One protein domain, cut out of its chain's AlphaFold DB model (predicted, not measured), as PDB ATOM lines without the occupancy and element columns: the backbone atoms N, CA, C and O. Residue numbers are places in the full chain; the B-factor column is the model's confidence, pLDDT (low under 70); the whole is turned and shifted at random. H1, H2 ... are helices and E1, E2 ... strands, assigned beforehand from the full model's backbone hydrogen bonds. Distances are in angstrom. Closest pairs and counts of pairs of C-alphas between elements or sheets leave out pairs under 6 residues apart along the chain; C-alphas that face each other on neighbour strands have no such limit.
ATOM      1  N   GLU A 417     224.578 222.431 240.417       89.38
ATOM      2  CA  GLU A 417     225.653 221.892 241.242       89.38
ATOM      3  C   GLU A 417     225.637 222.477 242.661       89.38
ATOM      4  O   GLU A 417     225.732 221.710 243.613       89.38
ATOM      5  N   ASP A 418     225.430 223.786 242.836       87.38
ATOM      6  CA  ASP A 418     225.345 224.395 244.175       87.38
ATOM      7  C   ASP A 418     224.114 223.895 244.956       87.38
ATOM      8  O   ASP A 418     224.203 223.651 246.158       87.38
ATOM      9  N   VAL A 419     222.978 223.646 244.289       87.00
ATOM     10  CA  VAL A 419     221.791 223.014 244.912       87.00
ATOM     11  C   VAL A 419     222.076 221.571 245.343       87.00
ATOM     12  O   VAL A 419     221.601 221.127 246.390       87.00
ATOM     13  N   VAL A 420     222.867 220.833 244.561       89.25
ATOM     14  CA  VAL A 420     223.302 219.466 244.886       89.25
ATOM     15  C   VAL A 420     224.291 219.463 246.050       89.25
ATOM     16  O   VAL A 420     224.132 218.654 246.963       89.25
ATOM     17  N   ASP A 421     225.268 220.369 246.057       84.94
ATOM     18  CA  ASP A 421     226.221 220.537 247.158       84.94
ATOM     19  C   ASP A 421     225.498 220.938 248.457       84.94
ATOM     20  O   ASP A 421     225.802 220.399 249.524       84.94
ATOM     21  N   MET A 422     224.492 221.818 248.379       84.44
ATOM     22  CA  MET A 422     223.662 222.191 249.531       84.44
ATOM     23  C   MET A 422     222.793 221.037 250.051       84.44
ATOM     24  O   MET A 422     222.717 220.843 251.263       84.44
ATOM     25  N   ALA A 423     222.197 220.220 249.177       83.44
ATOM     26  CA  ALA A 423     221.483 219.010 249.601       83.44
ATOM     27  C   ALA A 423     222.430 217.989 250.265       83.44
ATOM     28  O   ALA A 423     222.132 217.469 251.342       83.44
ATOM     29  N   CYS A 424     223.606 217.747 249.677       81.75
ATOM     30  CA  CYS A 424     224.630 216.857 250.233       81.75
ATOM     31  C   CYS A 424     225.167 217.336 251.593       81.75
ATOM     32  O   CYS A 424     225.406 216.514 252.471       81.75
ATOM     33  N   THR A 425     225.349 218.645 251.793       80.88
ATOM     34  CA  THR A 425     225.815 219.220 253.076       80.88
ATOM     35  C   THR A 425     224.731 219.305 254.156       80.88
ATOM     36  O   THR A 425     225.031 219.670 255.291       80.88
ATOM     37  N   ASN A 426     223.496 218.927 253.822       75.81
ATOM     38  CA  ASN A 426     222.366 218.789 254.739       75.81
ATOM     39  C   ASN A 426     221.926 217.316 254.895       75.81
ATOM     40  O   ASN A 426     220.779 217.048 255.246       75.81
ATOM     41  N   ASP A 427     222.818 216.362 254.592       75.69
ATOM     42  CA  ASP A 427     222.610 214.909 254.719       75.69
ATOM     43  C   ASP A 427     221.337 214.366 254.015       75.69
ATOM     44  O   ASP A 427     220.784 213.331 254.400       75.69
ATOM     45  N   PHE A 428     220.875 215.022 252.936       78.19
ATOM     46  CA  PHE A 428     219.751 214.531 252.125       78.19
ATOM     47  C   PHE A 428     220.079 213.156 251.525       78.19
ATOM     48  O   PHE A 428     221.183 212.915 251.023       78.19
ATOM     49  N   ALA A 429     219.104 212.239 251.521       77.06
ATOM     50  CA  ALA A 429     219.328 210.911 250.964       77.06
ATOM     51  C   ALA A 429     219.559 210.986 249.446       77.06
ATOM     52  O   ALA A 429     218.984 211.817 248.746       77.06
ATOM     53  N   ALA A 430     220.363 210.069 248.900       78.19
ATOM     54  CA  ALA A 430     220.766 210.110 247.491       78.19
ATOM     55  C   ALA A 430     219.586 210.122 246.492       78.19
ATOM     56  O   ALA A 430     219.730 210.641 245.386       78.19
ATOM     57  N   ALA A 431     218.420 209.583 246.868       78.12
ATOM     58  CA  ALA A 431     217.189 209.698 246.085       78.12
ATOM     59  C   ALA A 431     216.663 211.146 246.043       78.12
ATOM     60  O   ALA A 431     216.422 211.671 244.954       78.12
ATOM     61  N   ASP A 432     216.568 211.806 247.201       83.50
ATOM     62  CA  ASP A 432     216.135 213.198 247.330       83.50
ATOM     63  C   ASP A 432     217.108 214.148 246.612       83.50
ATOM     64  O   ASP A 432     216.680 214.993 245.830       83.50
ATOM     65  N   THR A 433     218.422 213.953 246.774       85.69
ATOM     66  CA  THR A 433     219.471 214.724 246.076       85.69
ATOM     67  C   THR A 433     219.416 214.545 244.554       85.69
ATOM     68  O   THR A 433     219.615 215.500 243.801       85.69
ATOM     69  N   ASN A 434     219.116 213.336 244.064       86.38
ATOM     70  CA  ASN A 434     218.931 213.093 242.632       86.38
ATOM     71  C   ASN A 434     217.652 213.752 242.093       86.38
ATOM     72  O   ASN A 434     217.674 214.288 240.983       86.38
ATOM     73  N   TRP A 435     216.565 213.760 242.870       88.44
ATOM     74  CA  TRP A 435     215.335 214.467 242.509       88.44
ATOM     75  C   TRP A 435     215.523 215.991 242.525       88.44
ATOM     76  O   TRP A 435     215.134 216.655 241.566       88.44
ATOM     77  N   LEU A 436     216.201 216.542 243.539       89.69
ATOM     78  CA  LEU A 436     216.549 217.965 243.611       89.69
ATOM     79  C   LEU A 436     217.438 218.397 242.437       89.69
ATOM     80  O   LEU A 436     217.207 219.467 241.880       89.69
ATOM     81  N   ARG A 437     218.379 217.554 241.982       91.00
ATOM     82  CA  ARG A 437     219.154 217.820 240.755       91.00
ATOM     83  C   ARG A 437     218.257 217.923 239.517       91.00
ATOM     84  O   ARG A 437     218.457 218.813 238.695       91.00
ATOM     85  N   HIS A 438     217.264 217.041 239.378       90.19
ATOM     86  CA  HIS A 438     216.311 217.108 238.267       90.19
ATOM     87  C   HIS A 438     215.417 218.355 238.359       90.19
ATOM     88  O   HIS A 438     215.341 219.107 237.388       90.19
ATOM     89  N   PHE A 439     214.831 218.634 239.526       90.44
ATOM     90  CA  PHE A 439     214.062 219.855 239.787       90.44
ATOM     91  C   PHE A 439     214.865 221.117 239.441       90.44
ATOM     92  O   PHE A 439     214.382 221.987 238.718       90.44
ATOM     93  N   ALA A 440     216.122 221.184 239.886       90.06
ATOM     94  CA  ALA A 440     217.014 222.293 239.588       90.06
ATOM     95  C   ALA A 440     217.334 222.403 238.088       90.06
ATOM     96  O   ALA A 440     217.345 223.508 237.554       90.06
ATOM     97  N   SER A 441     217.516 221.282 237.379       88.44
ATOM     98  CA  SER A 441     217.744 221.290 235.924       88.44
ATOM     99  C   SER A 441     216.539 221.794 235.114       88.44
ATOM    100  O   SER A 441     216.729 222.482 234.114       88.44
ATOM    101  N   VAL A 442     215.307 221.523 235.566       86.44
ATOM    102  CA  VAL A 442     214.064 222.030 234.944       86.44
ATOM    103  C   VAL A 442     213.870 223.531 235.207       86.44
ATOM    104  O   VAL A 442     213.308 224.240 234.371       86.44
ATOM    105  N   ASN A 443     214.379 224.019 236.341       85.00
ATOM    106  CA  ASN A 443     214.247 225.401 236.806       85.00
ATOM    107  C   ASN A 443     215.523 226.247 236.635       85.00
ATOM    108  O   ASN A 443     215.607 227.345 237.177       85.00
ATOM    109  N   ALA A 444     216.508 225.782 235.857       82.75
ATOM    110  CA  ALA A 444     217.849 226.378 235.778       82.75
ATOM    111  C   ALA A 444     217.892 227.852 235.313       82.75
ATOM    112  O   ALA A 444     218.867 228.546 235.576       82.75
ATOM    113  N   SER A 445     216.846 228.350 234.644       77.88
ATOM    114  CA  SER A 445     216.705 229.758 234.235       77.88
ATOM    115  C   SER A 445     216.276 230.717 235.355       77.88
ATOM    116  O   SER A 445     216.323 231.928 235.156       77.88
ATOM    117  N   HIS A 446     215.795 230.189 236.481       77.12
ATOM    118  CA  HIS A 446     215.175 230.940 237.581       77.12
ATOM    119  C   HIS A 446     215.318 230.173 238.908       77.12
ATOM    120  O   HIS A 446     214.396 230.053 239.720       77.12
ATOM    121  N   LEU A 447     216.488 229.555 239.095       82.31
ATOM    122  CA  LEU A 447     216.731 228.621 240.192       82.31
ATOM    123  C   LEU A 447     216.748 229.342 241.550       82.31
ATOM    124  O   LEU A 447     216.212 228.816 242.528       82.31
ATOM    125  N   ALA A 448     217.236 230.588 241.554       79.50
ATOM    126  CA  ALA A 448     217.175 231.549 242.657       79.50
ATOM    127  C   ALA A 448     215.746 232.001 243.020       79.50
ATOM    128  O   ALA A 448     215.554 232.708 244.006       79.50
ATOM    129  N   GLU A 449     214.732 231.594 242.254       77.81
ATOM    130  CA  GLU A 449     213.318 231.800 242.555       77.81
ATOM    131  C   GLU A 449     212.567 230.488 242.837       77.81
ATOM    132  O   GLU A 449     211.375 230.525 243.156       77.81
ATOM    133  N   CYS A 450     213.231 229.329 242.758       82.19
ATOM    134  CA  CYS A 450     212.600 228.006 242.851       82.19
ATOM    135  C   CYS A 450     213.131 227.099 243.970       82.19
ATOM    136  O   CYS A 450     212.371 226.238 244.416       82.19
ATOM    137  N   VAL A 451     214.361 227.273 244.472       87.88
ATOM    138  CA  VAL A 451     214.862 226.498 245.627       87.88
ATOM    139  C   VAL A 451     215.729 227.326 246.575       87.88
ATOM    140  O   VAL A 451     216.597 228.077 246.142       87.88
ATOM    141  N   PHE A 452     215.514 227.150 247.883       85.06
ATOM    142  CA  PHE A 452     216.233 227.862 248.943       85.06
ATOM    143  C   PHE A 452     216.661 226.930 250.085       85.06
ATOM    144  O   PHE A 452     215.907 226.042 250.490       85.06
ATOM    145  N   PHE A 453     217.845 227.186 250.647       84.81
ATOM    146  CA  PHE A 453     218.347 226.563 251.876       84.81
ATOM    147  C   PHE A 453     218.549 227.659 252.930       84.81
ATOM    148  O   PHE A 453     219.608 228.281 253.013       84.81
ATOM    149  N   CYS A 454     217.496 227.955 253.687       78.81
ATOM    150  CA  CYS A 454     217.435 229.104 254.590       78.81
ATOM    151  C   CYS A 454     218.138 228.813 255.924       78.81
ATOM    152  O   CYS A 454     218.095 227.686 256.412       78.81
ATOM    153  N   ILE A 455     218.743 229.819 256.564       77.81
ATOM    154  CA  ILE A 455     219.324 229.644 257.910       77.81
ATOM    155  C   ILE A 455     218.199 229.562 258.953       77.81
ATOM    156  O   ILE A 455     218.353 228.899 259.981       77.81
ATOM    157  N   LYS A 456     217.055 230.197 258.675       79.62
ATOM    158  CA  LYS A 456     215.795 230.080 259.414       79.62
ATOM    159  C   LYS A 456     214.593 230.141 258.479       79.62
ATOM    160  O   LYS A 456     214.650 230.749 257.414       79.62
ATOM    161  N   TYR A 457     213.456 229.605 258.913       76.62
ATOM    162  CA  TYR A 457     212.214 229.705 258.143       76.62
ATOM    163  C   TYR A 457     211.662 231.139 258.052       76.62
ATOM    164  O   TYR A 457     210.959 231.449 257.093       76.62
ATOM    165  N   GLU A 458     212.005 232.045 258.971       82.19
ATOM    166  CA  GLU A 458     211.669 233.469 258.837       82.19
ATOM    167  C   GLU A 458     212.334 234.133 257.622       82.19
ATOM    168  O   GLU A 458     211.720 235.018 257.026       82.19
ATOM    169  N   ASP A 459     213.521 233.682 257.195       77.06
ATOM    170  CA  ASP A 459     214.235 234.241 256.033       77.06
ATOM    171  C   ASP A 459     213.397 234.103 254.738       77.06
ATOM    172  O   ASP A 459     213.476 234.926 253.823       77.06
ATOM    173  N   MET A 460     212.525 233.085 254.678       73.31
ATOM    174  CA  MET A 460     211.598 232.863 253.562       73.31
ATOM    175  C   MET A 460     210.567 233.983 253.395       73.31
ATOM    176  O   MET A 460     210.035 234.142 252.296       73.31
ATOM    177  N   LEU A 461     210.244 234.730 254.459       79.00
ATOM    178  CA  LEU A 461     209.229 235.785 254.417       79.00
ATOM    179  C   LEU A 461     209.637 236.877 253.427       79.00
ATOM    180  O   LEU A 461     208.863 237.212 252.533       79.00
ATOM    181  N   ASP A 462     210.873 237.369 253.519       73.44
ATOM    182  CA  ASP A 462     211.388 238.383 252.597       73.44
ATOM    183  C   ASP A 462     211.567 237.838 251.176       73.44
ATOM    184  O   ASP A 462     211.207 238.513 250.206       73.44
ATOM    185  N   ILE A 463     212.072 236.608 251.046       69.69
ATOM    186  CA  ILE A 463     212.306 235.929 249.763       69.69
ATOM    187  C   ILE A 463     210.987 235.746 248.998       69.69
ATOM    188  O   ILE A 463     210.819 236.270 247.892       69.69
ATOM    189  N   TYR A 464     210.004 235.070 249.593       72.69
ATOM    190  CA  TYR A 464     208.722 234.837 248.934       72.69
ATOM    191  C   TYR A 464     207.876 236.120 248.831       72.69
ATOM    192  O   TYR A 464     207.136 236.263 247.857       72.69
ATOM    193  N   ALA A 465     208.039 237.118 249.710       70.06
ATOM    194  CA  ALA A 465     207.415 238.430 249.509       70.06
ATOM    195  C   ALA A 465     208.045 239.217 248.343       70.06
ATOM    196  O   ALA A 465     207.345 239.987 247.679       70.06
ATOM    197  N   ARG A 466     209.353 239.082 248.057       68.06
ATOM    198  CA  ARG A 466     209.959 239.601 246.805       68.06
ATOM    199  C   ARG A 466     209.333 238.895 245.595       68.06
ATOM    200  O   ARG A 466     208.880 239.564 244.667       68.06
ATOM    201  N   PHE A 467     209.224 237.569 245.655       67.25
ATOM    202  CA  PHE A 467     208.640 236.727 244.609       67.25
ATOM    203  C   PHE A 467     207.168 237.070 244.298       67.25
ATOM    204  O   PHE A 467     206.820 237.321 243.140       67.25
ATOM    205  N   GLU A 468     206.299 237.177 245.311       70.19
ATOM    206  CA  GLU A 468     204.894 237.570 245.123       70.19
ATOM    207  C   GLU A 468     204.768 238.977 244.522       70.19
ATOM    208  O   GLU A 468     203.933 239.200 243.643       70.19
ATOM    209  N   ARG A 469     205.631 239.926 244.916       71.38
ATOM    210  CA  ARG A 469     205.691 241.256 244.285       71.38
ATOM    211  C   ARG A 469     206.037 241.164 242.793       71.38
ATOM    212  O   ARG A 469     205.471 241.930 242.012       71.38
ATOM    213  N   THR A 470     206.897 240.234 242.377       67.56
ATOM    214  CA  THR A 470     207.207 239.985 240.956       67.56
ATOM    215  C   THR A 470     206.016 239.380 240.208       67.56
ATOM    216  O   THR A 470     205.627 239.930 239.175       67.56
ATOM    217  N   ILE A 471     205.347 238.354 240.752       67.75
ATOM    218  CA  ILE A 471     204.112 237.805 240.153       67.75
ATOM    219  C   ILE A 471     203.023 238.877 240.037       67.75
ATOM    220  O   ILE A 471     202.393 239.009 238.987       67.75
ATOM    221  N   GLN A 472     202.819 239.699 241.068       70.69
ATOM    222  CA  GLN A 472     201.835 240.783 241.021       70.69
ATOM    223  C   GLN A 472     202.193 241.864 239.989       70.69
ATOM    224  O   GLN A 472     201.286 242.414 239.361       70.69
ATOM    225  N   LYS A 473     203.481 242.188 239.794       70.31
ATOM    226  CA  LYS A 473     203.941 243.090 238.719       70.31
ATOM    227  C   LYS A 473     203.644 242.493 237.339       70.31
ATOM    228  O   LYS A 473     203.071 243.188 236.502       70.31
ATOM    229  N   GLU A 474     203.961 241.217 237.125       67.00
ATOM    230  CA  GLU A 474     203.650 240.473 235.893       67.00
ATOM    231  C   GLU A 474     202.138 240.425 235.618       67.00
ATOM    232  O   GLU A 474     201.708 240.796 234.529       67.00
ATOM    233  N   ALA A 475     201.307 240.082 236.605       66.44
ATOM    234  CA  ALA A 475     199.849 240.063 236.460       66.44
ATOM    235  C   ALA A 475     199.281 241.453 236.110       66.44
ATOM    236  O   ALA A 475     198.454 241.579 235.204       66.44
ATOM    237  N   LYS A 476     199.769 242.519 236.763       71.00
ATOM    238  CA  LYS A 476     199.397 243.914 236.458       71.00
ATOM    239  C   LYS A 476     199.865 244.351 235.063       71.00
ATOM    240  O   LYS A 476     199.159 245.123 234.414       71.00
ATOM    241  N   LYS A 477     201.007 243.845 234.581       71.62
ATOM    242  CA  LYS A 477     201.489 244.038 233.202       71.62
ATOM    243  C   LYS A 477     200.582 243.315 232.200       71.62
ATOM    244  O   LYS A 477     199.972 243.985 231.377       71.62
ATOM    245  N   ARG A 478     200.377 241.997 232.338       66.69
ATOM    246  CA  ARG A 478     199.486 241.203 231.464       66.69
ATOM    247  C   ARG A 478     198.065 241.789 231.404       66.69
ATOM    248  O   ARG A 478     197.478 241.866 230.332       66.69
ATOM    249  N   HIS A 479     197.527 242.282 232.524       68.25
ATOM    250  CA  HIS A 479     196.228 242.966 232.550       68.25
ATOM    251  C   HIS A 479     196.235 244.302 231.780       68.25
ATOM    252  O   HIS A 479     195.299 244.580 231.032       68.25
ATOM    253  N   ARG A 480     197.295 245.115 231.906       72.06
ATOM    254  CA  ARG A 480     197.479 246.355 231.127       72.06
ATOM    255  C   ARG A 480     197.601 246.076 229.627       72.06
ATOM    256  O   ARG A 480     197.013 246.807 228.833       72.06
ATOM    257  N   ASP A 481     198.330 245.030 229.259       69.44
ATOM    258  CA  ASP A 481     198.574 244.651 227.866       69.44
ATOM    259  C   ASP A 481     197.290 244.085 227.224       69.44
ATOM    260  O   ASP A 481     196.905 244.493 226.130       69.44
ATOM    261  N   ASN A 482     196.516 243.275 227.955       63.84
ATOM    262  CA  ASN A 482     195.182 242.849 227.518       63.84
ATOM    263  C   ASN A 482     194.207 244.038 227.374       63.84
ATOM    264  O   ASN A 482     193.427 244.085 226.423       63.84
ATOM    265  N   LEU A 483     194.264 245.029 228.274       66.12
ATOM    266  CA  LEU A 483     193.452 246.252 228.192       66.12
ATOM    267  C   LEU A 483     193.838 247.173 227.024       66.12
ATOM    268  O   LEU A 483     192.974 247.899 226.523       66.12
ATOM    269  N   SER A 484     195.101 247.182 226.588       59.88
ATOM    270  CA  SER A 484     195.523 247.963 225.417       59.88
ATOM    271  C   SER A 484     195.079 247.287 224.116       59.88
ATOM    272  O   SER A 484     194.506 247.957 223.255       59.88
ATOM    273  N   ILE A 485     195.198 245.957 224.028       57.25
ATOM    274  CA  ILE A 485     194.664 245.141 222.923       57.25
ATOM    275  C   ILE A 485     193.140 245.313 222.806       57.25
ATOM    276  O   ILE A 485     192.634 245.611 221.723       57.25
ATOM    277  N   ALA A 502     192.097 235.235 242.021       43.81
ATOM    278  CA  ALA A 502     192.616 233.907 241.658       43.81
ATOM    279  C   ALA A 502     194.150 233.740 241.722       43.81
ATOM    280  O   ALA A 502     194.644 232.628 241.545       43.81
ATOM    281  N   VAL A 503     194.921 234.806 241.968       54.31
ATOM    282  CA  VAL A 503     196.405 234.775 241.952       54.31
ATOM    283  C   VAL A 503     196.991 234.584 243.362       54.31
ATOM    284  O   VAL A 503     197.993 235.191 243.729       54.31
ATOM    285  N   GLY A 504     196.346 233.747 244.178       70.25
ATOM    286  CA  GLY A 504     196.864 233.342 245.484       70.25
ATOM    287  C   GLY A 504     197.806 232.146 245.362       70.25
ATOM    288  O   GLY A 504     197.380 231.077 244.920       70.25
ATOM    289  N   CYS A 505     199.062 232.303 245.787       81.75
ATOM    290  CA  CYS A 505     199.940 231.156 246.030       81.75
ATOM    291  C   CYS A 505     199.358 230.283 247.154       81.75
ATOM    292  O   CYS A 505     198.653 230.775 248.039       81.75
ATOM    293  N   VAL A 506     199.644 228.982 247.130       88.50
ATOM    294  CA  VAL A 506     199.237 228.047 248.191       88.50
ATOM    295  C   VAL A 506     200.479 227.510 248.884       88.50
ATOM    296  O   VAL A 506     201.414 227.067 248.225       88.50
ATOM    297  N   TYR A 507     200.481 227.557 250.214       90.38
ATOM    298  CA  TYR A 507     201.626 227.184 251.035       90.38
ATOM    299  C   TYR A 507     201.369 225.840 251.720       90.38
ATOM    300  O   TYR A 507     200.324 225.644 252.344       90.38
ATOM    301  N   VAL A 508     202.314 224.911 251.593       92.69
ATOM    302  CA  VAL A 508     202.231 223.567 252.183       92.69
ATOM    303  C   VAL A 508     203.531 223.255 252.915       92.69
ATOM    304  O   VAL A 508     204.607 223.350 252.331       92.69
ATOM    305  N   VAL A 509     203.437 222.863 254.183       92.38
ATOM    306  CA  VAL A 509     204.562 222.299 254.940       92.38
ATOM    307  C   VAL A 509     204.534 220.782 254.781       92.38
ATOM    308  O   VAL A 509     203.494 220.158 255.002       92.38
ATOM    309  N   ILE A 510     205.667 220.190 254.415       91.50
ATOM    310  CA  ILE A 510     205.836 218.744 254.236       91.50
ATOM    311  C   ILE A 510     207.032 218.278 255.073       91.50
ATOM    312  O   ILE A 510     208.095 218.895 255.025       91.50
ATOM    313  N   ARG A 511     206.865 217.186 255.823       88.19
ATOM    314  CA  ARG A 511     207.927 216.495 256.575       88.19
ATOM    315  C   ARG A 511     207.941 215.007 256.231       88.19
ATOM    316  O   ARG A 511     206.966 214.491 255.691       88.19
ATOM    317  N   GLU A 512     209.013 214.307 256.594       84.44
ATOM    318  CA  GLU A 512     209.093 212.852 256.427       84.44
ATOM    319  C   GLU A 512     208.018 212.114 257.242       84.44
ATOM    320  O   GLU A 512     207.944 212.233 258.467       84.44
ATOM    321  N   ASP A 513     207.223 211.281 256.568       81.31
ATOM    322  CA  ASP A 513     206.253 210.389 257.207       81.31
ATOM    323  C   ASP A 513     206.980 209.095 257.603       81.31
ATOM    324  O   ASP A 513     206.977 208.092 256.882       81.31
ATOM    325  N   LEU A 514     207.652 209.148 258.759       77.62
ATOM    326  CA  LEU A 514     208.438 208.041 259.320       77.62
ATOM    327  C   LEU A 514     207.600 206.775 259.579       77.62
ATOM    328  O   LEU A 514     208.146 205.675 259.601       77.62
ATOM    329  N   LEU A 515     206.279 206.909 259.758       77.94
ATOM    330  CA  LEU A 515     205.373 205.778 259.988       77.94
ATOM    331  C   LEU A 515     205.057 205.020 258.694       77.94
ATOM    332  O   LEU A 515     204.872 203.803 258.729       77.94
ATOM    333  N   LYS A 516     205.013 205.718 257.553       78.88
ATOM    334  CA  LYS A 516     204.843 205.113 256.219       78.88
ATOM    335  C   LYS A 516     206.162 204.935 255.459       78.88
ATOM    336  O   LYS A 516     206.136 204.411 254.347       78.88
ATOM    337  N   ASN A 517     207.286 205.355 256.044       79.69
ATOM    338  CA  ASN A 517     208.609 205.409 255.414       79.69
ATOM    339  C   ASN A 517     208.569 206.149 254.060       79.69
ATOM    340  O   ASN A 517     209.033 205.632 253.043       79.69
ATOM    341  N   LEU A 518     207.963 207.341 254.047       81.19
ATOM    342  CA  LEU A 518     207.906 208.215 252.870       81.19
ATOM    343  C   LEU A 518     208.780 209.444 253.079       81.19
ATOM    344  O   LEU A 518     208.657 210.139 254.093       81.19
ATOM    345  N   LYS A 519     209.627 209.730 252.092       84.50
ATOM    346  CA  LYS A 519     210.494 210.901 252.094       84.50
ATOM    347  C   LYS A 519     209.738 212.163 251.709       84.50
ATOM    348  O   LYS A 519     208.694 212.132 251.053       84.50
ATOM    349  N   THR A 520     210.298 213.300 252.099       84.94
ATOM    350  CA  THR A 520     209.734 214.619 251.800       84.94
ATOM    351  C   THR A 520     209.607 214.834 250.289       84.94
ATOM    352  O   THR A 520     208.596 215.376 249.846       84.94
ATOM    353  N   THR A 521     210.524 214.301 249.464       86.00
ATOM    354  CA  THR A 521     210.374 214.354 247.998       86.00
ATOM    355  C   THR A 521     209.297 213.410 247.447       86.00
ATOM    356  O   THR A 521     208.626 213.796 246.492       86.00
ATOM    357  N   ASP A 522     209.028 212.244 248.057       87.19
ATOM    358  CA  ASP A 522     207.889 211.381 247.675       87.19
ATOM    359  C   ASP A 522     206.554 212.110 247.877       87.19
ATOM    360  O   ASP A 522     205.631 212.004 247.063       87.19
ATOM    361  N   LEU A 523     206.434 212.829 248.997       87.44
ATOM    362  CA  LEU A 523     205.241 213.593 249.355       87.44
ATOM    363  C   LEU A 523     205.083 214.835 248.469       87.44
ATOM    364  O   LEU A 523     203.968 215.099 248.014       87.44
ATOM    365  N   ILE A 524     206.181 215.528 248.138       90.50
ATOM    366  CA  ILE A 524     206.175 216.598 247.131       90.50
ATOM    367  C   ILE A 524     205.722 216.041 245.775       90.50
ATOM    368  O   ILE A 524     204.756 216.548 245.221       90.50
ATOM    369  N   GLN A 525     206.324 214.962 245.260       88.69
ATOM    370  CA  GLN A 525     205.951 214.374 243.962       88.69
ATOM    371  C   GLN A 525     204.466 213.973 243.895       88.69
ATOM    372  O   GLN A 525     203.794 214.255 242.901       88.69
ATOM    373  N   LYS A 526     203.927 213.369 244.964       88.00
ATOM    374  CA  LYS A 526     202.491 213.046 245.077       88.00
ATOM    375  C   LYS A 526     201.621 214.303 245.063       88.00
ATOM    376  O   LYS A 526     200.612 214.330 244.364       88.00
ATOM    377  N   MET A 527     202.032 215.350 245.779       90.31
ATOM    378  CA  MET A 527     201.357 216.648 245.763       90.31
ATOM    379  C   MET A 527     201.378 217.265 244.359       90.31
ATOM    380  O   MET A 527     200.324 217.691 243.892       90.31
ATOM    381  N   CYS A 528     202.517 217.258 243.656       87.31
ATOM    382  CA  CYS A 528     202.641 217.744 242.277       87.31
ATOM    383  C   CYS A 528     201.647 217.045 241.341       87.31
ATOM    384  O   CYS A 528     200.880 217.703 240.641       87.31
ATOM    385  N   ALA A 529     201.636 215.710 241.361       84.38
ATOM    386  CA  ALA A 529     200.823 214.894 240.463       84.38
ATOM    387  C   ALA A 529     199.308 215.002 240.723       84.38
ATOM    388  O   ALA A 529     198.522 214.745 239.815       84.38
ATOM    389  N   ALA A 530     198.896 215.359 241.945       82.94
ATOM    390  CA  ALA A 530     197.491 215.373 242.350       82.94
ATOM    391  C   ALA A 530     196.885 216.784 242.500       82.94
ATOM    392  O   ALA A 530     195.669 216.942 242.390       82.94
ATOM    393  N   SER A 531     197.701 217.813 242.761       83.69
ATOM    394  CA  SER A 531     197.212 219.161 243.113       83.69
ATOM    395  C   SER A 531     197.081 220.110 241.924       83.69
ATOM    396  O   SER A 531     196.370 221.107 242.040       83.69
ATOM    397  N   PHE A 532     197.745 219.839 240.799       84.38
ATOM    398  CA  PHE A 532     197.696 220.683 239.604       84.38
ATOM    399  C   PHE A 532     196.729 220.133 238.552       84.38
ATOM    400  O   PHE A 532     196.643 218.929 238.324       84.38
ATOM    401  N   SER A 533     196.022 221.033 237.871       79.06
ATOM    402  CA  SER A 533     195.134 220.698 236.756       79.06
ATOM    403  C   SER A 533     195.200 221.756 235.653       79.06
ATOM    404  O   SER A 533     195.271 222.958 235.918       79.06
ATOM    405  N   PHE A 534     195.211 221.300 234.400       70.31
ATOM    406  CA  PHE A 534     195.282 222.165 233.222       70.31
ATOM    407  C   PHE A 534     193.899 222.752 232.875       70.31
ATOM    408  O   PHE A 534     192.883 222.097 233.126       70.31
ATOM    409  N   PRO A 535     193.828 223.960 232.281       65.00
ATOM    410  CA  PRO A 535     192.580 224.540 231.790       65.00
ATOM    411  C   PRO A 535     191.857 223.601 230.808       65.00
ATOM    412  O   PRO A 535     192.505 223.034 229.923       65.00
ATOM    413  N   PRO A 536     190.520 223.469 230.887       54.22
ATOM    414  CA  PRO A 536     189.754 222.797 229.845       54.22
ATOM    415  C   PRO A 536     189.871 223.585 228.532       54.22
ATOM    416  O   PRO A 536     189.638 224.794 228.500       54.22
ATOM    417  N   ASN A 549     202.798 215.244 225.433       54.97
ATOM    418  CA  ASN A 549     203.519 214.150 226.066       54.97
ATOM    419  C   ASN A 549     203.471 214.319 227.601       54.97
ATOM    420  O   ASN A 549     203.760 215.409 228.101       54.97
ATOM    421  N   PRO A 550     203.126 213.277 228.387       55.44
ATOM    422  CA  PRO A 550     202.974 213.409 229.838       55.44
ATOM    423  C   PRO A 550     204.258 213.822 230.576       55.44
ATOM    424  O   PRO A 550     204.153 214.432 231.640       55.44
ATOM    425  N   LYS A 551     205.455 213.558 230.026       54.53
ATOM    426  CA  LYS A 551     206.726 214.029 230.611       54.53
ATOM    427  C   LYS A 551     206.797 215.556 230.647       54.53
ATOM    428  O   LYS A 551     206.934 216.131 231.720       54.53
ATOM    429  N   ASP A 552     206.583 216.188 229.499       60.50
ATOM    430  CA  ASP A 552     206.560 217.639 229.318       60.50
ATOM    431  C   ASP A 552     205.544 218.305 230.275       60.50
ATOM    432  O   ASP A 552     205.784 219.388 230.804       60.50
ATOM    433  N   SER A 553     204.415 217.632 230.544       68.38
ATOM    434  CA  SER A 553     203.400 218.109 231.496       68.38
ATOM    435  C   SER A 553     203.850 218.048 232.963       68.38
ATOM    436  O   SER A 553     203.466 218.908 233.754       68.38
ATOM    437  N   ALA A 554     204.691 217.073 233.327       74.56
ATOM    438  CA  ALA A 554     205.263 216.955 234.665       74.56
ATOM    439  C   ALA A 554     206.400 217.965 234.882       74.56
ATOM    440  O   ALA A 554     206.452 218.605 235.930       74.56
ATOM    441  N   GLU A 555     207.262 218.170 233.882       80.19
ATOM    442  CA  GLU A 555     208.314 219.194 233.922       80.19
ATOM    443  C   GLU A 555     207.712 220.606 234.005       80.19
ATOM    444  O   GLU A 555     208.142 221.406 234.835       80.19
ATOM    445  N   ALA A 556     206.637 220.885 233.255       77.62
ATOM    446  CA  ALA A 556     205.881 222.130 233.393       77.62
ATOM    447  C   ALA A 556     205.351 222.340 234.826       77.62
ATOM    448  O   ALA A 556     205.460 223.442 235.357       77.62
ATOM    449  N   ILE A 557     204.841 221.297 235.492       84.25
ATOM    450  CA  ILE A 557     204.380 221.390 236.889       84.25
ATOM    451  C   ILE A 557     205.524 221.762 237.851       84.25
ATOM    452  O   ILE A 557     205.287 222.520 238.790       84.25
ATOM    453  N   LEU A 558     206.765 221.311 237.625       87.25
ATOM    454  CA  LEU A 558     207.897 221.647 238.507       87.25
ATOM    455  C   LEU A 558     208.311 223.131 238.448       87.25
ATOM    456  O   LEU A 558     208.878 223.627 239.420       87.25
ATOM    457  N   GLN A 559     207.976 223.857 237.376       85.25
ATOM    458  CA  GLN A 559     208.173 225.317 237.284       85.25
ATOM    459  C   GLN A 559     207.180 226.096 238.166       85.25
ATOM    460  O   GLN A 559     207.440 227.215 238.606       85.25
ATOM    461  N   HIS A 560     206.038 225.486 238.489       85.06
ATOM    462  CA  HIS A 560     204.987 226.077 239.319       85.06
ATOM    463  C   HIS A 560     205.215 225.890 240.830       85.06
ATOM    464  O   HIS A 560     204.280 226.047 241.624       85.06
ATOM    465  N   ILE A 561     206.438 225.566 241.261       88.00
ATOM    466  CA  ILE A 561     206.744 225.222 242.654       88.00
ATOM    467  C   ILE A 561     207.985 225.976 243.127       88.00
ATOM    468  O   ILE A 561     209.033 225.926 242.494       88.00
ATOM    469  N   GLY A 562     207.863 226.657 244.264       88.25
ATOM    470  CA  GLY A 562     208.996 227.073 245.087       88.25
ATOM    471  C   GLY A 562     209.205 226.079 246.221       88.25
ATOM    472  O   GLY A 562     208.230 225.648 246.839       88.25
ATOM    473  N   LEU A 563     210.453 225.722 246.496       90.31
ATOM    474  CA  LEU A 563     210.848 224.868 247.611       90.31
ATOM    475  C   LEU A 563     211.775 225.643 248.543       90.31
ATOM    476  O   LEU A 563     212.697 226.315 248.091       90.31
ATOM    477  N   ALA A 564     211.577 225.507 249.847       88.00
ATOM    478  CA  ALA A 564     212.521 226.007 250.831       88.00
ATOM    479  C   ALA A 564     212.713 224.987 251.952       88.00
ATOM    480  O   ALA A 564     211.743 224.449 252.493       88.00
ATOM    481  N   PHE A 565     213.973 224.735 252.286       86.06
ATOM    482  CA  PHE A 565     214.414 223.818 253.331       86.06
ATOM    483  C   PHE A 565     215.229 224.598 254.366       86.06
ATOM    484  O   PHE A 565     215.884 225.585 254.021       86.06
ATOM    485  N   LEU A 566     215.239 224.149 255.622       80.56
ATOM    486  CA  LEU A 566     216.226 224.640 256.584       80.56
ATOM    487  C   LEU A 566     217.616 224.112 256.208       80.56
ATOM    488  O   LEU A 566     217.770 222.934 255.890       80.56
ATOM    489  N   ASN A 567     218.632 224.965 256.308       72.69
ATOM    490  CA  ASN A 567     220.042 224.600 256.206       72.69
ATOM    491  C   ASN A 567     220.522 223.940 257.518       72.69
ATOM    492  O   ASN A 567     221.434 224.426 258.193       72.69
ATOM    493  N   ALA A 568     219.865 222.837 257.888       62.47
ATOM    494  CA  ALA A 568     220.167 221.953 259.012       62.47
ATOM    495  C   ALA A 568     221.465 221.130 258.818       62.47
ATOM    496  O   ALA A 568     221.541 219.955 259.171       62.47
ATOM    497  N   SER A 569     222.536 221.772 258.343       47.78
ATOM    498  CA  SER A 569     223.910 221.233 258.269       47.78
ATOM    499  C   SER A 569     224.515 220.879 259.644       47.78
ATOM    500  O   SER A 569     225.647 220.400 259.756       47.78
ATOM    501  N   VAL A 570     223.745 221.094 260.714       44.53
ATOM    502  CA  VAL A 570     223.912 220.511 262.042       44.53
ATOM    503  C   VAL A 570     222.525 220.057 262.528       44.53
ATOM    504  O   VAL A 570     221.548 220.771 262.327       44.53
ATOM    505  N   TYR A 571     222.495 218.929 263.251       40.34
ATOM    506  CA  TYR A 571     221.328 218.249 263.847       40.34
ATOM    507  C   TYR A 571     220.466 217.442 262.860       40.34
ATOM    508  O   TYR A 571     219.909 217.972 261.910       40.34
ATOM    509  N   GLY A 572     220.297 216.145 263.147       45.88
ATOM    510  CA  GLY A 572     219.431 215.238 262.386       45.88
ATOM    511  C   GLY A 572     217.949 215.427 262.713       45.88
ATOM    512  O   GLY A 572     217.326 214.535 263.289       45.88
ATOM    513  N   SER A 573     217.400 216.601 262.397       53.78
ATOM    514  CA  SER A 573     215.955 216.841 262.385       53.78
ATOM    515  C   SER A 573     215.300 216.150 261.178       53.78
ATOM    516  O   SER A 573     215.969 215.715 260.241       53.78
ATOM    517  N   THR A 574     213.971 215.999 261.197       66.25
ATOM    518  CA  THR A 574     213.253 215.434 260.042       66.25
ATOM    519  C   THR A 574     213.203 216.456 258.910       66.25
ATOM    520  O   THR A 574     212.758 217.588 259.115       66.25
ATOM    521  N   THR A 575     213.645 216.060 257.710       78.00
ATOM    522  CA  THR A 575     213.740 216.941 256.537       78.00
ATOM    523  C   THR A 575     212.399 217.612 256.256       78.00
ATOM    524  O   THR A 575     211.460 216.990 255.760       78.00
ATOM    525  N   THR A 576     212.313 218.896 256.588       85.19
ATOM    526  CA  THR A 576     211.099 219.702 256.464       85.19
ATOM    527  C   THR A 576     211.241 220.640 255.271       85.19
ATOM    528  O   THR A 576     212.271 221.289 255.096       85.19
ATOM    529  N   ALA A 577     210.205 220.688 254.438       89.44
ATOM    530  CA  ALA A 577     210.114 221.542 253.264       89.44
ATOM    531  C   ALA A 577     208.882 222.441 253.367       89.44
ATOM    532  O   ALA A 577     207.776 221.962 253.632       89.44
ATOM    533  N   VAL A 578     209.048 223.730 253.085       89.50
ATOM    534  CA  VAL A 578     207.931 224.649 252.859       89.50
ATOM    535  C   VAL A 578     207.811 224.895 251.360       89.50
ATOM    536  O   VAL A 578     208.697 225.463 250.721       89.50
ATOM    537  N   CYS A 579     206.704 224.418 250.804       91.56
ATOM    538  CA  CYS A 579     206.404 224.430 249.382       91.56
ATOM    539  C   CYS A 579     205.451 225.585 249.056       91.56
ATOM    540  O   CYS A 579     204.384 225.704 249.663       91.56
ATOM    541  N   GLN A 580     205.807 226.402 248.067       89.25
ATOM    542  CA  GLN A 580     204.961 227.450 247.497       89.25
ATOM    543  C   GLN A 580     204.434 226.988 246.132       89.25
ATOM    544  O   GLN A 580     205.152 227.012 245.134       89.25
ATOM    545  N   LEU A 581     203.165 226.595 246.079       88.75
ATOM    546  CA  LEU A 581     202.456 226.223 244.857       88.75
ATOM    547  C   LEU A 581     201.936 227.478 244.145       88.75
ATOM    548  O   LEU A 581     201.236 228.302 244.743       88.75
ATOM    549  N   ARG A 582     202.261 227.619 242.858       84.88
ATOM    550  CA  ARG A 582     202.062 228.841 242.066       84.88
ATOM    551  C   ARG A 582     201.053 228.574 240.938       84.88
ATOM    552  O   ARG A 582     201.351 227.782 240.051       84.88
ATOM    553  N   PRO A 583     199.876 229.226 240.887       76.56
ATOM    554  CA  PRO A 583     198.929 229.018 239.781       76.56
ATOM    555  C   PRO A 583     199.412 229.621 238.443       76.56
ATOM    556  O   PRO A 583     198.914 229.270 237.377       76.56
ATOM    557  N   CYS A 584     200.402 230.517 238.476       74.44
ATOM    558  CA  CYS A 584     200.985 231.166 237.305       74.44
ATOM    559  C   CYS A 584     202.488 231.382 237.518       74.44
ATOM    560  O   CYS A 584     202.880 231.833 238.597       74.44
ATOM    561  N   VAL A 585     203.304 231.135 236.490       70.62
ATOM    562  CA  VAL A 585     204.725 231.508 236.464       70.62
ATOM    563  C   VAL A 585     204.923 232.718 235.532       70.62
ATOM    564  O   VAL A 585     204.304 232.806 234.463       70.62
ATOM    565  N   PRO A 586     205.756 233.696 235.923       64.25
ATOM    566  CA  PRO A 586     206.287 234.730 235.050       64.25
ATOM    567  C   PRO A 586     206.867 234.226 233.725       64.25
ATOM    568  O   PRO A 586     207.605 233.243 233.649       64.25
ATOM    569  N   SER A 587     206.552 234.980 232.677       60.84
ATOM    570  CA  SER A 587     206.993 234.744 231.298       60.84
ATOM    571  C   SER A 587     208.456 235.125 231.052       60.84
ATOM    572  O   SER A 587     208.998 234.830 229.997       60.84
ATOM    573  N   VAL A 588     209.095 235.782 232.026       57.72
ATOM    574  CA  VAL A 588     210.537 236.081 232.022       57.72
ATOM    575  C   VAL A 588     211.372 234.880 232.489       57.72
ATOM    576  O   VAL A 588     212.492 234.699 232.027       57.72
ATOM    577  N   TRP A 589     210.830 234.040 233.375       59.38
ATOM    578  CA  TRP A 589     211.528 232.869 233.925       59.38
ATOM    579  C   TRP A 589     211.427 231.626 233.039       59.38
ATOM    580  O   TRP A 589     212.298 230.756 233.064       59.38
ATOM    581  N   SER A 590     210.363 231.544 232.242       50.81
ATOM    582  CA  SER A 590     210.073 230.420 231.361       50.81
ATOM    583  C   SER A 590     210.320 230.809 229.898       50.81
ATOM    584  O   SER A 590     209.607 231.628 229.331       50.81
ATOM    585  N   ASN A 591     211.285 230.153 229.237       47.59
ATOM    586  CA  ASN A 591     211.510 230.247 227.776       47.59
ATOM    587  C   ASN A 591     210.380 229.592 226.939       47.59
ATOM    588  O   ASN A 591     210.507 229.371 225.736       47.59
ATOM    589  N   ILE A 592     209.282 229.238 227.602       48.22
ATOM    590  CA  ILE A 592     208.083 228.558 227.122       48.22
ATOM    591  C   ILE A 592     206.916 229.379 227.680       48.22
ATOM    592  O   ILE A 592     207.017 229.905 228.785       48.22
ATOM    593  N   ILE A 593     205.792 229.480 226.969       52.69
ATOM    594  CA  ILE A 593     204.590 230.110 227.534       52.69
ATOM    595  C   ILE A 593     204.041 229.186 228.632       52.69
ATOM    596  O   ILE A 593     203.252 228.284 228.350       52.69
ATOM    597  N   SER A 594     204.490 229.392 229.873       56.34
ATOM    598  CA  SER A 594     204.030 228.639 231.043       56.34
ATOM    599  C   SER A 594     202.500 228.766 231.168       56.34
ATOM    600  O   SER A 594     201.979 229.888 231.258       56.34
ATOM    601  N   PRO A 595     201.749 227.648 231.104       64.94
ATOM    602  CA  PRO A 595     200.295 227.681 231.149       64.94
ATOM    603  C   PRO A 595     199.812 228.081 232.545       64.94
ATOM    604  O   PRO A 595     200.406 227.713 233.551       64.94
ATOM    605  N   PHE A 596     198.684 228.786 232.636       71.75
ATOM    606  CA  PHE A 596     198.007 228.948 233.924       71.75
ATOM    607  C   PHE A 596     197.511 227.577 234.409       71.75
ATOM    608  O   PHE A 596     196.845 226.878 233.645       71.75
ATOM    609  N   LEU A 597     197.801 227.203 235.657       78.56
ATOM    610  CA  LEU A 597     197.392 225.926 236.249       78.56
ATOM    611  C   LEU A 597     196.450 226.144 237.437       78.56
ATOM    612  O   LEU A 597     196.677 226.997 238.296       78.56
ATOM    613  N   TYR A 598     195.405 225.324 237.519       78.50
ATOM    614  CA  TYR A 598     194.440 225.348 238.614       78.50
ATOM    615  C   TYR A 598     194.897 224.444 239.761       78.50
ATOM    616  O   TYR A 598     195.163 223.256 239.561       78.50
ATOM    617  N   LEU A 599     194.947 225.011 240.970       84.31
ATOM    618  CA  LEU A 599     195.326 224.319 242.203       84.31
ATOM    619  C   LEU A 599     194.103 223.714 242.905       84.31
ATOM    620  O   LEU A 599     193.242 224.438 243.411       84.31
ATOM    621  N   ASN A 600     194.048 222.385 242.990       85.81
ATOM    622  CA  ASN A 600     192.980 221.663 243.670       85.81
ATOM    623  C   ASN A 600     193.228 221.595 245.191       85.81
ATOM    624  O   ASN A 600     193.956 220.739 245.698       85.81
ATOM    625  N   LYS A 601     192.586 222.506 245.933       83.94
ATOM    626  CA  LYS A 601     192.665 222.565 247.403       83.94
ATOM    627  C   LYS A 601     191.972 221.395 248.109       83.94
ATOM    628  O   LYS A 601     192.364 221.069 249.225       83.94
ATOM    629  N   GLU A 602     190.993 220.743 247.485       85.81
ATOM    630  CA  GLU A 602     190.287 219.596 248.077       85.81
ATOM    631  C   GLU A 602     191.198 218.363 248.145       85.81
ATOM    632  O   GLU A 602     191.256 217.693 249.174       85.81
ATOM    633  N   VAL A 603     191.998 218.125 247.099       87.50
ATOM    634  CA  VAL A 603     193.018 217.059 247.079       87.50
ATOM    635  C   VAL A 603     194.081 217.302 248.152       87.50
ATOM    636  O   VAL A 603     194.388 216.391 248.919       87.50
ATOM    637  N   MET A 604     194.597 218.530 248.285       88.75
ATOM    638  CA  MET A 604     195.555 218.864 249.352       88.75
ATOM    639  C   MET A 604     194.955 218.680 250.759       88.75
ATOM    640  O   MET A 604     195.642 218.227 251.675       88.75
ATOM    641  N   LEU A 605     193.661 218.965 250.935       88.69
ATOM    642  CA  LEU A 605     192.939 218.686 252.180       88.69
ATOM    643  C   LEU A 605     192.727 217.183 252.431       88.69
ATOM    644  O   LEU A 605     192.696 216.792 253.600       88.69
ATOM    645  N   SER A 606     192.611 216.349 251.390       90.25
ATOM    646  CA  SER A 606     192.652 214.883 251.527       90.25
ATOM    647  C   SER A 606     194.040 214.425 251.963       90.25
ATOM    648  O   SER A 606     194.156 213.781 252.997       90.25
ATOM    649  N   MET A 607     195.107 214.857 251.281       89.44
ATOM    650  CA  MET A 607     196.486 214.485 251.639       89.44
ATOM    651  C   MET A 607     196.838 214.842 253.094       89.44
ATOM    652  O   MET A 607     197.478 214.048 253.785       89.44
ATOM    653  N   GLN A 608     196.355 215.984 253.598       91.81
ATOM    654  CA  GLN A 608     196.469 216.369 255.012       91.81
ATOM    655  C   GLN A 608     195.704 215.436 255.973       91.81
ATOM    656  O   GLN A 608     196.126 215.259 257.116       91.81
ATOM    657  N   GLN A 609     194.575 214.858 255.556       89.69
ATOM    658  CA  GLN A 609     193.843 213.853 256.338       89.69
ATOM    659  C   GLN A 609     194.546 212.492 256.280       89.69
ATOM    660  O   GLN A 609     194.707 211.847 257.314       89.69
ATOM    661  N   ASP A 610     195.027 212.099 255.100       88.56
ATOM    662  CA  ASP A 610     195.679 210.814 254.850       88.56
ATOM    663  C   ASP A 610     197.038 210.698 255.564       88.56
ATOM    664  O   ASP A 610     197.356 209.643 256.114       88.56
ATOM    665  N   HIS A 611     197.855 211.760 255.570       86.38
ATOM    666  CA  HIS A 611     199.184 211.797 256.211       86.38
ATOM    667  C   HIS A 611     199.208 212.467 257.589       86.38
ATOM    668  O   HIS A 611     200.167 212.291 258.339       86.38
ATOM    669  N   GLY A 612     198.155 213.196 257.955       88.19
ATOM    670  CA  GLY A 612     198.089 213.942 259.205       88.19
ATOM    671  C   GLY A 612     198.914 215.234 259.183       88.19
ATOM    672  O   GLY A 612     199.971 215.338 258.558       88.19
ATOM    673  N   LYS A 613     198.439 216.231 259.939       88.69
ATOM    674  CA  LYS A 613     198.988 217.600 259.944       88.69
ATOM    675  C   LYS A 613     200.479 217.699 260.289       88.69
ATOM    676  O   LYS A 613     201.131 218.613 259.815       88.69
ATOM    677  N   ALA A 614     201.024 216.770 261.077       84.81
ATOM    678  CA  ALA A 614     202.443 216.783 261.440       84.81
ATOM    679  C   ALA A 614     203.384 216.471 260.254       84.81
ATOM    680  O   ALA A 614     204.532 216.914 260.262       84.81
ATOM    681  N   CYS A 615     202.903 215.728 259.245       86.69
ATOM    682  CA  CYS A 615     203.677 215.340 258.058       86.69
ATOM    683  C   CYS A 615     203.279 216.134 256.803       86.69
ATOM    684  O   CYS A 615     204.112 216.348 255.926       86.69
ATOM    685  N   PHE A 616     202.021 216.578 256.705       92.12
ATOM    686  CA  PHE A 616     201.522 217.383 255.589       92.12
ATOM    687  C   PHE A 616     200.513 218.416 256.105       92.12
ATOM    688  O   PHE A 616     199.417 218.050 256.536       92.12
ATOM    689  N   TYR A 617     200.862 219.701 256.055       93.31
ATOM    690  CA  TYR A 617     200.024 220.803 256.537       93.31
ATOM    691  C   TYR A 617     199.771 221.840 255.442       93.31
ATOM    692  O   TYR A 617     200.696 222.479 254.943       93.31
ATOM    693  N   LEU A 618     198.497 222.024 255.093       92.94
ATOM    694  CA  LEU A 618     198.039 223.062 254.174       92.94
ATOM    695  C   LEU A 618     197.840 224.367 254.958       92.94
ATOM    696  O   LEU A 618     196.865 224.505 255.702       92.94
ATOM    697  N   ALA A 619     198.761 225.312 254.788       89.88
ATOM    698  CA  ALA A 619     198.774 226.577 255.511       89.88
ATOM    699  C   ALA A 619     197.830 227.618 254.883       89.88
ATOM    700  O   ALA A 619     197.598 227.636 253.670       89.88
ATOM    701  N   SER A 620     197.295 228.518 255.711       86.25
ATOM    702  CA  SER A 620     196.405 229.598 255.255       86.25
ATOM    703  C   SER A 620     197.145 230.799 254.648       86.25
ATOM    704  O   SER A 620     196.575 231.513 253.823       86.25
ATOM    705  N   SER A 621     198.415 230.991 255.009       87.12
ATOM    706  CA  SER A 621     199.338 231.989 254.454       87.12
ATOM    707  C   SER A 621     200.793 231.524 254.615       87.12
ATOM    708  O   SER A 621     201.051 230.500 255.254       87.12
ATOM    709  N   LEU A 622     201.761 232.275 254.082       85.56
ATOM    710  CA  LEU A 622     203.179 231.974 254.306       85.56
ATOM    711  C   LEU A 622     203.564 232.127 255.783       85.56
ATOM    712  O   LEU A 622     204.251 231.268 256.331       85.56
ATOM    713  N   GLU A 623     203.090 233.176 256.457       86.94
ATOM    714  CA  GLU A 623     203.342 233.385 257.884       86.94
ATOM    715  C   GLU A 623     202.737 232.250 258.711       86.94
ATOM    716  O   GLU A 623     203.268 231.897 259.757       86.94
ATOM    717  N   ASP A 624     201.604 231.685 258.288       89.00
ATOM    718  CA  ASP A 624     201.004 230.493 258.896       89.00
ATOM    719  C   ASP A 624     201.881 229.247 258.697       89.00
ATOM    720  O   ASP A 624     202.117 228.519 259.656       89.00
ATOM    721  N   ALA A 625     202.464 229.062 257.507       87.81
ATOM    722  CA  ALA A 625     203.412 227.982 257.234       87.81
ATOM    723  C   ALA A 625     204.686 228.107 258.096       87.81
ATOM    724  O   ALA A 625     205.060 227.160 258.784       87.81
ATOM    725  N   VAL A 626     205.302 229.297 258.138       85.69
ATOM    726  CA  VAL A 626     206.482 229.594 258.975       85.69
ATOM    727  C   VAL A 626     206.166 229.374 260.456       85.69
ATOM    728  O   VAL A 626     206.877 228.638 261.136       85.69
ATOM    729  N   ARG A 627     205.059 229.941 260.961       87.06
ATOM    730  CA  ARG A 627     204.630 229.760 262.360       87.06
ATOM    731  C   ARG A 627     204.232 228.324 262.686       87.06
ATOM    732  O   ARG A 627     204.209 228.002 263.869       87.06
ATOM    733  N   PHE A 628     203.872 227.493 261.712       86.81
ATOM    734  CA  PHE A 628     203.612 226.074 261.943       86.81
ATOM    735  C   PHE A 628     204.921 225.311 262.166       86.81
ATOM    736  O   PHE A 628     205.028 224.590 263.153       86.81
ATOM    737  N   VAL A 629     205.942 225.533 261.326       83.12
ATOM    738  CA  VAL A 629     207.250 224.879 261.510       83.12
ATOM    739  C   VAL A 629     207.922 225.338 262.808       83.12
ATOM    740  O   VAL A 629     208.251 224.506 263.647       83.12
ATOM    741  N   VAL A 630     208.021 226.653 263.028       80.06
ATOM    742  CA  VAL A 630     208.740 227.277 264.164       80.06
ATOM    743  C   VAL A 630     208.061 227.050 265.534       80.06
ATOM    744  O   VAL A 630     208.613 227.407 266.569       80.06
ATOM    745  N   LYS A 631     206.856 226.463 265.583       73.38
ATOM    746  CA  LYS A 631     206.155 226.121 266.842       73.38
ATOM    747  C   LYS A 631     206.272 224.658 267.264       73.38
ATOM    748  O   LYS A 631     205.790 224.322 268.346       73.38
TER     749      LYS A 631
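This is residues 417 to 485, 502 to 536 and 549 to 631 of the 633 residues of an uncharacterized protein of Phytomonas sp. isolate Hart1 (UniProt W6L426). A strongly twisted sheet of five strands is the core of a three-layer domain, with H3 and H7 over one face and H4 and H6 over the other. The helical hairpin H1 and H2 only grazes the sheet, H5 packs on H2 and H4, and the last residues of the long helix H3, 479 to 485, stick out. The printed part has 187 residues with seven named helices and five named strands, in the order H1 H2 E1 H3 E2 H4 H5 E3 E4 H6 E5 H7; its class is mixed, helices and strands. The sheet is mixed and runs E1 E3 E4 E2 E5. The whole is compact, with a radius of gyration of the C-alphas of 16.3 A, but elongated in outline, spanning 55 by 36 by 35 A.

The sheet runs from edge strand E1, residues 451 to 454, through inner strands E3, residues 561 to 566, E4, residues 577 to 581, and E2, residues 506 to 510, to edge strand E5, residues 616 to 619. E1 and E3 are parallel, at 23 degrees, with N 452 and O 563 within hydrogen-bond range at 2.9 A. E3 and E4 form an antiparallel hairpin, at 162 degrees, with N 580 and O 562 2.8 A apart. E4 and E2 are antiparallel, at 157 degrees, with N 577 and O 510 2.8 A apart, and so are E2 and E5, at 151 degrees, with N 509 and O 617 2.9 A apart. H3, residues 459 to 485, has a height over the sheet of 11.5 A and runs along the strands, over E3 and only just over E1, on which 3 of its C-alphas fall. H7, residues 622 to 629, is on the same face at a height of 8.3 A; H3 and H7 are close but not clearly touching, their closest C-alphas, of Leu 461 and Leu 622, 7.2 A apart. On the opposite face H4, residues 520 to 531, runs along the strands over E4 and E2 at a height of 9.0 A, and H6, residues 601 to 611, runs along E5 at 15 degrees on the local plane. H4 touches H6 with residues 527 to 531 alone, closest at the C-alphas of Ser 531 and Val 603, 6.1 A apart. E4, H6 and E5 make a split strand-helix-strand unit, two strands running the same way with E2 between them in the sheet; its crossover is right-handed. H1, residues 417 to 424, and H2, residues 430 to 442, form a helical hairpin at a shallow tilt of 25 degrees, opposite ways, with the C-alphas of Ala 423 and Thr 433 closest at 5.9 A. H5, residues 550 to 559, is not on the sheet; it touches H2, about perpendicular at 87 degrees, the closest C-alphas being those of Val 442 and Glu 555, 6.5 A apart. Every O i to N i+4 pair is within hydrogen-bond range in H1, H2, H4, H6 and H7; H3 has 22 of 23 and H5 5 of 6.

H1 begins with C-alpha 417 at (225.653, 221.892, 241.242). H3 measures 40.0 A from first to last C-alpha, ending with C-alpha 485 at (194.664, 245.141, 222.923); H2 measures 18.6 A and E3 16.9 A. H7 ends with C-alpha 629 at (207.250, 224.879, 261.510).

The two C-alphas farthest apart, of Ile 485 and Tyr 571, are 55.8 A apart. Residues 486 to 501 are not printed, with 21.9 A between C-alphas 485 and 502; residues 537 to 548 are not printed, with 16.7 A between C-alphas 536 and 549. The link from E4 to H6, 19 residues, is long. The mean pLDDT of the printed part is 78.1; 40 residues are under 70, among them 481 to 485, 568 to 574 and 586 to 595.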